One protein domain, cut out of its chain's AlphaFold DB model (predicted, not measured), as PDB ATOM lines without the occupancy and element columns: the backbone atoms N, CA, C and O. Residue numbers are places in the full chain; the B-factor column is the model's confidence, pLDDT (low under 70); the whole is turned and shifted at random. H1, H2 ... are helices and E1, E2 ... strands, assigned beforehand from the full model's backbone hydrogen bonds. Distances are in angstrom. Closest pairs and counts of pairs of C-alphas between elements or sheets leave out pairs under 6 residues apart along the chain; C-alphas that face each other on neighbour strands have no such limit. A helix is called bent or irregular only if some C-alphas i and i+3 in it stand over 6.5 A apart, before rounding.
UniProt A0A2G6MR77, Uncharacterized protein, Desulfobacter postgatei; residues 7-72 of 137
ATOM      1  N   GLU A   7     182.157 281.561 242.285       94.88
ATOM      2  CA  GLU A   7     182.623 280.282 242.843       94.88
ATOM      3  C   GLU A   7     183.030 280.429 244.311       94.88
ATOM      4  O   GLU A   7     182.691 279.584 245.128       94.88
ATOM      5  N   SER A   8     183.668 281.548 244.669       94.44
ATOM      6  CA  SER A   8     184.039 281.830 246.058       94.44
ATOM      7  C   SER A   8     182.817 282.013 246.958       94.44
ATOM      8  O   SER A   8     182.859 281.610 248.112       94.44
ATOM      9  N   ILE A   9     181.723 282.589 246.443       94.06
ATOM     10  CA  ILE A   9     180.463 282.677 247.199       94.06
ATOM     11  C   ILE A   9     179.897 281.274 247.436       94.06
ATOM     12  O   ILE A   9     179.567 280.945 248.568       94.06
ATOM     13  N   GLN A  10     179.826 280.445 246.391       93.56
ATOM     14  CA  GLN A  10     179.276 279.087 246.485       93.56
ATOM     15  C   GLN A  10     180.084 278.194 247.431       93.56
ATOM     16  O   GLN A  10     179.512 277.413 248.185       93.56
ATOM     17  N   GLU A  11     181.410 278.317 247.409       95.00
ATOM     18  CA  GLU A  11     182.295 277.606 248.331       95.00
ATOM     19  C   GLU A  11     182.047 278.044 249.780       95.00
ATOM     20  O   GLU A  11     181.837 277.196 250.643       95.00
ATOM     21  N   SER A  12     181.950 279.354 250.035       94.31
ATOM     22  CA  SER A  12     181.620 279.874 251.369       94.31
ATOM     23  C   SER A  12     180.223 279.463 251.847       94.31
ATOM     24  O   SER A  12     180.045 279.157 253.022       94.31
ATOM     25  N   GLU A  13     179.221 279.440 250.964       94.75
ATOM     26  CA  GLU A  13     177.869 278.965 251.292       94.75
ATOM     27  C   GLU A  13     177.880 277.484 251.672       94.75
ATOM     28  O   GLU A  13     177.243 277.098 252.652       94.75
ATOM     29  N   LYS A  14     178.645 276.664 250.945       93.81
ATOM     30  CA  LYS A  14     178.808 275.246 251.262       93.81
ATOM     31  C   LYS A  14     179.490 275.042 252.616       93.81
ATOM     32  O   LYS A  14     178.961 274.306 253.440       93.81
ATOM     33  N   GLU A  15     180.610 275.718 252.873       95.44
ATOM     34  CA  GLU A  15     181.302 275.652 254.172       95.44
ATOM     35  C   GLU A  15     180.391 276.087 255.330       95.44
ATOM     36  O   GLU A  15     180.411 275.504 256.417       95.44
ATOM     37  N   PHE A  16     179.558 277.101 255.094       95.69
ATOM     38  CA  PHE A  16     178.587 277.572 256.071       95.69
ATOM     39  C   PHE A  16     177.494 276.534 256.357       95.69
ATOM     40  O   PHE A  16     177.191 276.278 257.522       95.69
ATOM     41  N   ILE A  17     176.937 275.895 255.323       95.62
ATOM     42  CA  ILE A  17     175.977 274.794 255.477       95.62
ATOM     43  C   ILE A  17     176.607 273.602 256.203       95.62
ATOM     44  O   ILE A  17     175.987 273.072 257.123       95.62
ATOM     45  N   ASP A  18     177.838 273.221 255.851       94.00
ATOM     46  CA  ASP A  18     178.566 272.130 256.510       94.00
ATOM     47  C   ASP A  18     178.783 272.432 258.006       94.00
ATOM     48  O   ASP A  18     178.625 271.549 258.851       94.00
ATOM     49  N   THR A  19     179.065 273.695 258.345       95.69
ATOM     50  CA  THR A  19     179.183 274.160 259.737       95.69
ATOM     51  C   THR A  19     177.860 274.020 260.484       95.69
ATOM     52  O   THR A  19     177.837 273.480 261.583       95.69
ATOM     53  N   ILE A  20     176.742 274.461 259.896       94.88
ATOM     54  CA  ILE A  20     175.426 274.316 260.532       94.88
ATOM     55  C   ILE A  20     175.068 272.836 260.703       94.88
ATOM     56  O   ILE A  20     174.588 272.463 261.768       94.88
ATOM     57  N   ASN A  21     175.324 271.993 259.696       92.50
ATOM     58  CA  ASN A  21     175.047 270.554 259.757       92.50
ATOM     59  C   ASN A  21     175.774 269.871 260.928       92.50
ATOM     60  O   ASN A  21     175.205 269.001 261.579       92.50
ATOM     61  N   ALA A  22     177.018 270.275 261.206       92.12
ATOM     62  CA  ALA A  22     177.808 269.740 262.315       92.12
ATOM     63  C   ALA A  22     177.296 270.174 263.702       92.12
ATOM     64  O   ALA A  22     177.545 269.478 264.683       92.12
ATOM     65  N   GLU A  23     176.583 271.298 263.777       93.94
ATOM     66  CA  GLU A  23     176.019 271.857 265.013       93.94
ATOM     67  C   GLU A  23     174.564 271.415 265.263       93.94
ATOM     68  O   GLU A  23     173.958 271.812 266.260       93.94
ATOM     69  N   LEU A  24     173.969 270.617 264.367       91.88
ATOM     70  CA  LEU A  24     172.626 270.077 264.576       91.88
ATOM     71  C   LEU A  24     172.607 269.103 265.762       91.88
ATOM     72  O   LEU A  24     173.434 268.197 265.865       91.88
ATOM     73  N   ASP A  25     171.618 269.277 266.637       91.12
ATOM     74  CA  ASP A  25     171.377 268.389 267.773       91.12
ATOM     75  C   ASP A  25     170.629 267.132 267.304       91.12
ATOM     76  O   ASP A  25     169.408 267.137 267.103       91.12
ATOM     77  N   TRP A  26     171.390 266.063 267.076       85.75
ATOM     78  CA  TRP A  26     170.866 264.792 266.583       85.75
ATOM     79  C   TRP A  26     169.951 264.091 267.583       85.75
ATOM     80  O   TRP A  26     168.938 263.542 267.156       85.75
ATOM     81  N   ASP A  27     170.218 264.203 268.886       86.81
ATOM     82  CA  ASP A  27     169.363 263.624 269.927       86.81
ATOM     83  C   ASP A  27     167.956 264.251 269.867       86.81
ATOM     84  O   ASP A  27     166.930 263.567 269.958       86.81
ATOM     85  N   VAL A  28     167.886 265.571 269.649       90.00
ATOM     86  CA  VAL A  28     166.612 266.281 269.463       90.00
ATOM     87  C   VAL A  28     165.922 265.858 268.165       90.00
ATOM     88  O   VAL A  28     164.707 265.641 268.165       90.00
ATOM     89  N   ILE A  29     166.660 265.721 267.062       86.75
ATOM     90  CA  ILE A  29     166.103 265.290 265.770       86.75
ATOM     91  C   ILE A  29     165.537 263.865 265.866       86.75
ATOM     92  O   ILE A  29     164.423 263.619 265.396       86.75
ATOM     93  N   GLU A  30     166.249 262.941 266.508       82.62
ATOM     94  CA  GLU A  30     165.788 261.574 266.760       82.62
ATOM     95  C   GLU A  30     164.508 261.554 267.597       82.62
ATOM     96  O   GLU A  30     163.539 260.881 267.230       82.62
ATOM     97  N   GLN A  31     164.446 262.357 268.665       85.38
ATOM     98  CA  GLN A  31     163.237 262.481 269.476       85.38
ATOM     99  C   GLN A  31     162.058 263.028 268.657       85.38
ATOM    100  O   GLN A  31     160.946 262.505 268.743       85.38
ATOM    101  N   MET A  32     162.286 264.032 267.804       86.44
ATOM    102  CA  MET A  32     161.246 264.561 266.914       86.44
ATOM    103  C   MET A  32     160.756 263.515 265.899       86.44
ATOM    104  O   MET A  32     159.570 263.497 265.556       86.44
ATOM    105  N   LEU A  33     161.640 262.638 265.413       83.12
ATOM    106  CA  LEU A  33     161.284 261.537 264.510       83.12
ATOM    107  C   LEU A  33     160.466 260.457 265.233       83.12
ATOM    108  O   LEU A  33     159.440 260.017 264.699       83.12
ATOM    109  N   LEU A  34     160.853 260.101 266.460       81.81
ATOM    110  CA  LEU A  34     160.101 259.201 267.338       81.81
ATOM    111  C   LEU A  34     158.692 259.732 267.618       81.81
ATOM    112  O   LEU A  34     157.716 258.996 267.451       81.81
ATOM    113  N   ASP A  35     158.573 261.008 267.981       84.00
ATOM    114  CA  ASP A  35     157.297 261.636 268.330       84.00
ATOM    115  C   ASP A  35     156.356 261.735 267.123       84.00
ATOM    116  O   ASP A  35     155.146 261.527 267.240       84.00
ATOM    117  N   LYS A  36     156.900 262.055 265.944       84.94
ATOM    118  CA  LYS A  36     156.100 262.286 264.736       84.94
ATOM    119  C   LYS A  36     155.715 261.000 264.009       84.94
ATOM    120  O   LYS A  36     154.639 260.941 263.411       84.94
ATOM    121  N   HIS A  37     156.597 260.002 263.998       79.56
ATOM    122  CA  HIS A  37     156.449 258.817 263.152       79.56
ATOM    123  C   HIS A  37     156.488 257.482 263.908       79.56
ATOM    124  O   HIS A  37     156.250 256.438 263.296       79.56
ATOM    125  N   ASN A  38     156.704 257.492 265.229       75.31
ATOM    126  CA  ASN A  38     156.657 256.312 266.096       75.31
ATOM    127  C   ASN A  38     157.597 255.164 265.674       75.31
ATOM    128  O   ASN A  38     157.289 253.988 265.919       75.31
ATOM    129  N   PHE A  39     158.734 255.477 265.059       76.12
ATOM    130  CA  PHE A  39     159.811 254.520 264.829       76.12
ATOM    131  C   PHE A  39     161.131 255.092 265.322       76.12
ATOM    132  O   PHE A  39     161.354 256.298 265.286       76.12
ATOM    133  N   GLU A  40     161.988 254.196 265.782       69.81
ATOM    134  CA  GLU A  40     163.358 254.512 266.141       69.81
ATOM    135  C   GLU A  40     164.208 254.543 264.873       69.81
ATOM    136  O   GLU A  40     164.068 253.690 263.985       69.81
ATOM    137  N   VAL A  41     165.057 255.555 264.780       67.81
ATOM    138  CA  VAL A  41     166.058 255.672 263.728       67.81
ATOM    139  C   VAL A  41     167.314 255.006 264.268       67.81
ATOM    140  O   VAL A  41     167.713 255.279 265.392       67.81
ATOM    141  N   GLN A  42     167.884 254.061 263.522       63.31
ATOM    142  CA  GLN A  42     169.218 253.554 263.863       63.31
ATOM    143  C   GLN A  42     170.263 254.607 263.475       63.31
ATOM    144  O   GLN A  42     169.955 255.438 262.625       63.31
ATOM    145  N   ASP A  43     171.487 254.499 264.005       64.38
ATOM    146  CA  ASP A  43     172.661 255.380 263.773       64.38
ATOM    147  C   ASP A  43     173.012 255.691 262.284       64.38
ATOM    148  O   ASP A  43     173.978 256.390 261.989       64.38
ATOM    149  N   ASP A  44     172.239 255.187 261.320       72.44
ATOM    150  CA  ASP A  44     172.345 255.392 259.878       72.44
ATOM    151  C   ASP A  44     171.453 256.568 259.401       72.44
ATOM    152  O   ASP A  44     170.551 256.384 258.570       72.44
ATOM    153  N   ILE A  45     171.690 257.784 259.908       81.94
ATOM    154  CA  ILE A  45     171.167 259.014 259.286       81.94
ATOM    155  C   ILE A  45     172.177 259.492 258.241       81.94
ATOM    156  O   ILE A  45     173.313 259.837 258.558       81.94
ATOM    157  N   GLU A  46     171.770 259.523 256.975       87.69
ATOM    158  CA  GLU A  46     172.618 259.953 255.869       87.69
ATOM    159  C   GLU A  46     172.227 261.358 255.408       87.69
ATOM    160  O   GLU A  46     171.129 261.582 254.895       87.69
ATOM    161  N   TYR A  47     173.147 262.311 255.552       89.62
ATOM    162  CA  TYR A  47     173.005 263.647 254.977       89.62
ATOM    163  C   TYR A  47     173.067 263.605 253.447       89.62
ATOM    164  O   TYR A  47     173.966 262.986 252.874       89.62
ATOM    165  N   LYS A  48     172.119 264.281 252.786       93.19
ATOM    166  CA  LYS A  48     172.034 264.338 251.319       93.19
ATOM    167  C   LYS A  48     172.344 265.708 250.759       93.19
ATOM    168  O   LYS A  48     173.157 265.809 249.844       93.19
ATOM    169  N   ASP A  49     171.671 266.729 251.271       93.44
ATOM    170  CA  ASP A  49     171.808 268.090 250.769       93.44
ATOM    171  C   ASP A  49     171.366 269.119 251.809       93.44
ATOM    172  O   ASP A  49     170.548 268.837 252.691       93.44
ATOM    173  N   GLY A  50     171.899 270.328 251.681       93.88
ATOM    174  CA  GLY A  50     171.684 271.436 252.595       93.88
ATOM    175  C   GLY A  50     171.685 272.743 251.819       93.88
ATOM    176  O   GLY A  50     172.570 272.993 251.003       93.88
ATOM    177  N   ASN A  51     170.669 273.576 252.032       93.69
ATOM    178  CA  ASN A  51     170.468 274.764 251.213       93.69
ATOM    179  C   ASN A  51     169.866 275.934 251.999       93.69
ATOM    180  O   ASN A  51     169.108 275.747 252.955       93.69
ATOM    181  N   LEU A  52     170.168 277.149 251.545       94.44
ATOM    182  CA  LEU A  52     169.546 278.377 252.020       94.44
ATOM    183  C   LEU A  52     168.273 278.632 251.215       94.44
ATOM    184  O   LEU A  52     168.287 278.713 249.988       94.44
ATOM    185  N   ILE A  53     167.155 278.788 251.912       94.81
ATOM    186  CA  ILE A  53     165.852 279.050 251.302       94.81
ATOM    187  C   ILE A  53     165.217 280.295 251.915       94.81
ATOM    188  O   ILE A  53     165.541 280.693 253.030       94.81
ATOM    189  N   VAL A  54     164.272 280.900 251.196       96.44
ATOM    190  CA  VAL A  54     163.381 281.907 251.783       96.44
ATOM    191  C   VAL A  54     162.125 281.199 252.270       96.44
ATOM    192  O   VAL A  54     161.378 280.638 251.468       96.44
ATOM    193  N   TYR A  55     161.881 281.231 253.575       95.06
ATOM    194  CA  TYR A  55     160.690 280.668 254.204       95.06
ATOM    195  C   TYR A  55     160.050 281.724 255.102       95.06
ATOM    196  O   TYR A  55     160.734 282.373 255.882       95.06
ATOM    197  N   ASN A  56     158.743 281.951 254.953       95.88
ATOM    198  CA  ASN A  56     158.010 283.002 255.676       95.88
ATOM    199  C   ASN A  56     158.665 284.394 255.608       95.88
ATOM    200  O   ASN A  56     158.641 285.151 256.571       95.88
ATOM    201  N   ASN A  57     159.200 284.748 254.432       95.81
ATOM    202  CA  ASN A  57     159.852 286.035 254.176       95.81
ATOM    203  C   ASN A  57     161.149 286.266 254.986       95.81
ATOM    204  O   ASN A  57     161.611 287.404 255.086       95.81
ATOM    205  N   GLU A  58     161.745 285.187 255.502       96.75
ATOM    206  CA  GLU A  58     163.021 285.150 256.220       96.75
ATOM    207  C   GLU A  58     163.969 284.117 255.584       96.75
ATOM    208  O   GLU A  58     163.537 283.224 254.849       96.75
ATOM    209  N   ILE A  59     165.275 284.255 255.834       94.75
ATOM    210  CA  ILE A  59     166.274 283.262 255.411       94.75
ATOM    211  C   ILE A  59     166.192 282.071 256.366       94.75
ATOM    212  O   ILE A  59     166.283 282.245 257.578       94.75
ATOM    213  N   ALA A  60     166.052 280.872 255.811       96.69
ATOM    214  CA  ALA A  60     166.005 279.619 256.547       96.69
ATOM    215  C   ALA A  60     166.955 278.583 255.935       96.69
ATOM    216  O   ALA A  60     167.375 278.697 254.781       96.69
ATOM    217  N   TYR A  61     167.260 277.550 256.716       95.44
ATOM    218  CA  TYR A  61     168.168 276.471 256.343       95.44
ATOM    219  C   TYR A  61     167.375 275.184 256.192       95.44
ATOM    220  O   TYR A  61     166.680 274.759 257.116       95.44
ATOM    221  N   LYS A  62     167.448 274.579 255.012       95.50
ATOM    222  CA  LYS A  62     166.790 273.313 254.717       95.50
ATOM    223  C   LYS A  62     167.847 272.231 254.608       95.50
ATOM    224  O   LYS A  62     168.743 272.360 253.782       95.50
ATOM    225  N   PHE A  63     167.677 271.162 255.375       94.88
ATOM    226  CA  PHE A  63     168.507 269.966 255.312       94.88
ATOM    227  C   PHE A  63     167.658 268.765 254.912       94.88
ATOM    228  O   PHE A  63     166.554 268.585 255.431       94.88
ATOM    229  N   ASP A  64     168.175 267.963 253.987       93.44
ATOM    230  CA  ASP A  64     167.597 266.686 253.589       93.44
ATOM    231  C   ASP A  64     168.445 265.538 254.134       93.44
ATOM    232  O   ASP A  64     169.656 265.459 253.898       93.44
ATOM    233  N   PHE A  65     167.772 264.621 254.822       90.44
ATOM    234  CA  PHE A  65     168.359 263.415 255.388       90.44
ATOM    235  C   PHE A  65     167.604 262.188 254.886       90.44
ATOM    236  O   PHE A  65     166.377 262.208 254.755       90.44
ATOM    237  N   GLU A  66     168.328 261.102 254.650       89.38
ATOM    238  CA  GLU A  66     167.748 259.772 254.504       89.38
ATOM    239  C   GLU A  66     167.993 258.966 255.771       89.38
ATOM    240  O   GLU A  66     169.069 259.009 256.357       89.38
ATOM    241  N   ILE A  67     166.980 258.209 256.179       85.12
ATOM    242  CA  ILE A  67     167.027 257.388 257.383       85.12
ATOM    243  C   ILE A  67     166.673 255.949 257.039       85.12
ATOM    244  O   ILE A  67     165.751 255.684 256.260       85.12
ATOM    245  N   LYS A  68     167.388 255.003 257.644       83.94
ATOM    246  CA  LYS A  68     167.030 253.586 257.576       83.94
ATOM    247  C   LYS A  68     166.257 253.194 258.821       83.94
ATOM    248  O   LYS A  68     166.692 253.437 259.943       83.94
ATOM    249  N   VAL A  69     165.122 252.537 258.608       81.69
ATOM    250  CA  VAL A  69     164.261 252.063 259.692       81.69
ATOM    251  C   VAL A  69     164.187 250.538 259.683       81.69
ATOM    252  O   VAL A  69     163.978 249.937 258.623       81.69
ATOM    253  N   PRO A  70     164.348 249.874 260.840       81.81
ATOM    254  CA  PRO A  70     164.185 248.432 260.920       81.81
ATOM    255  C   PRO A  70     162.717 248.065 260.685       81.81
ATOM    256  O   PRO A  70     161.839 248.555 261.393       81.81
ATOM    257  N   LEU A  71     162.455 247.172 259.728       86.69
ATOM    258  CA  LEU A  71     161.113 246.733 259.340       86.69
ATOM    259  C   LEU A  71     160.951 245.224 259.552       86.69
ATOM    260  O   LEU A  71     161.768 244.428 259.095       86.69
ATOM    261  N   SER A  72     159.865 244.831 260.207       90.12
ATOM    262  CA  SER A  72     159.429 243.445 260.367       90.12
ATOM    263  C   SER A  72     158.056 243.256 259.734       90.12
ATOM    264  O   SER A  72     157.151 244.056 259.955       90.12
TER     265      SER A  72
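What this domain is: This is residues 7 to 72 of the 137 residues of an uncharacterized protein of Desulfobacter postgatei (UniProt A0A2G6MR77). A long hairpin of two antiparallel strands, E1 and E2, bent along its length, makes the largest part of this loose, open model; the later part of H1, residues 13 to 21, packs on it, mainly beside E1, while residues 7 to 12 of H1 stick out free. H2 is set off from both H1 and E2. The printed part has 66 residues, with two named helices and two named strands in the order H1, H2, E1, E2, and its class is mixed, helices and strands. It is loose, with a radius of gyration of the C-alphas of 14.3 A, and elongated, spanning 47 by 25 by 18 A.

Where its parts are: Find C-alpha 45 at (171.167, 259.014, 259.286); there E1 begins, and it runs over residues 45 to 55, 24.6 A from first to last C-alpha. E2 holds residues 58 to 67, measures 28.1 A and ends at C-alpha 67, at (167.027, 257.388, 257.383). Now go back to C-alpha 7 at (182.623, 280.282, 242.843), where H1 begins; it covers residues 7 to 22 and is 22.7 A long. H2 takes residues 26 to 37 and is 16.0 A long.

How they stand to each other: Look first at E1 and E2, a hairpin of antiparallel neighbours with 161 degrees between their directions. The C-alphas of Gly 50 and Phe 63 face each other at 4.4 A. N 46 and O 66 are within hydrogen-bond range at 2.8 A, and so are N 60 and O 53, also at 2.8 A. E1 bends by 70 degrees at residue 52. From the strands, turn to H1: its closest C-alphas to E1 are those of Ile 17 and Gly 50, 6.2 A apart. To E2 its closest C-alphas are those of Asn 21 and Phe 63, 7.9 A apart. H1 and H2 are apart, with no C-alpha of the one within 8 A of the other. H2 and E2 are apart too, with no C-alpha of the one within 8 A of the other. In H1 and H2 every O i to N i+4 pair is within hydrogen-bond range, and neither helix is bent.

The domain as a whole: The two C-alphas farthest apart are those of Ser 8 and Ser 72, at 47.8 A. The printed part runs from residue 7 to residue 72 and has no cut. The links from H1 to H2 and from E1 to E2 are tight, and the link from H2 to E1 is short, with 7 residues. Check the B-factor column: the mean pLDDT of the printed part is 88.7, and residues 40 to 43, between H2 and E1, are under 70.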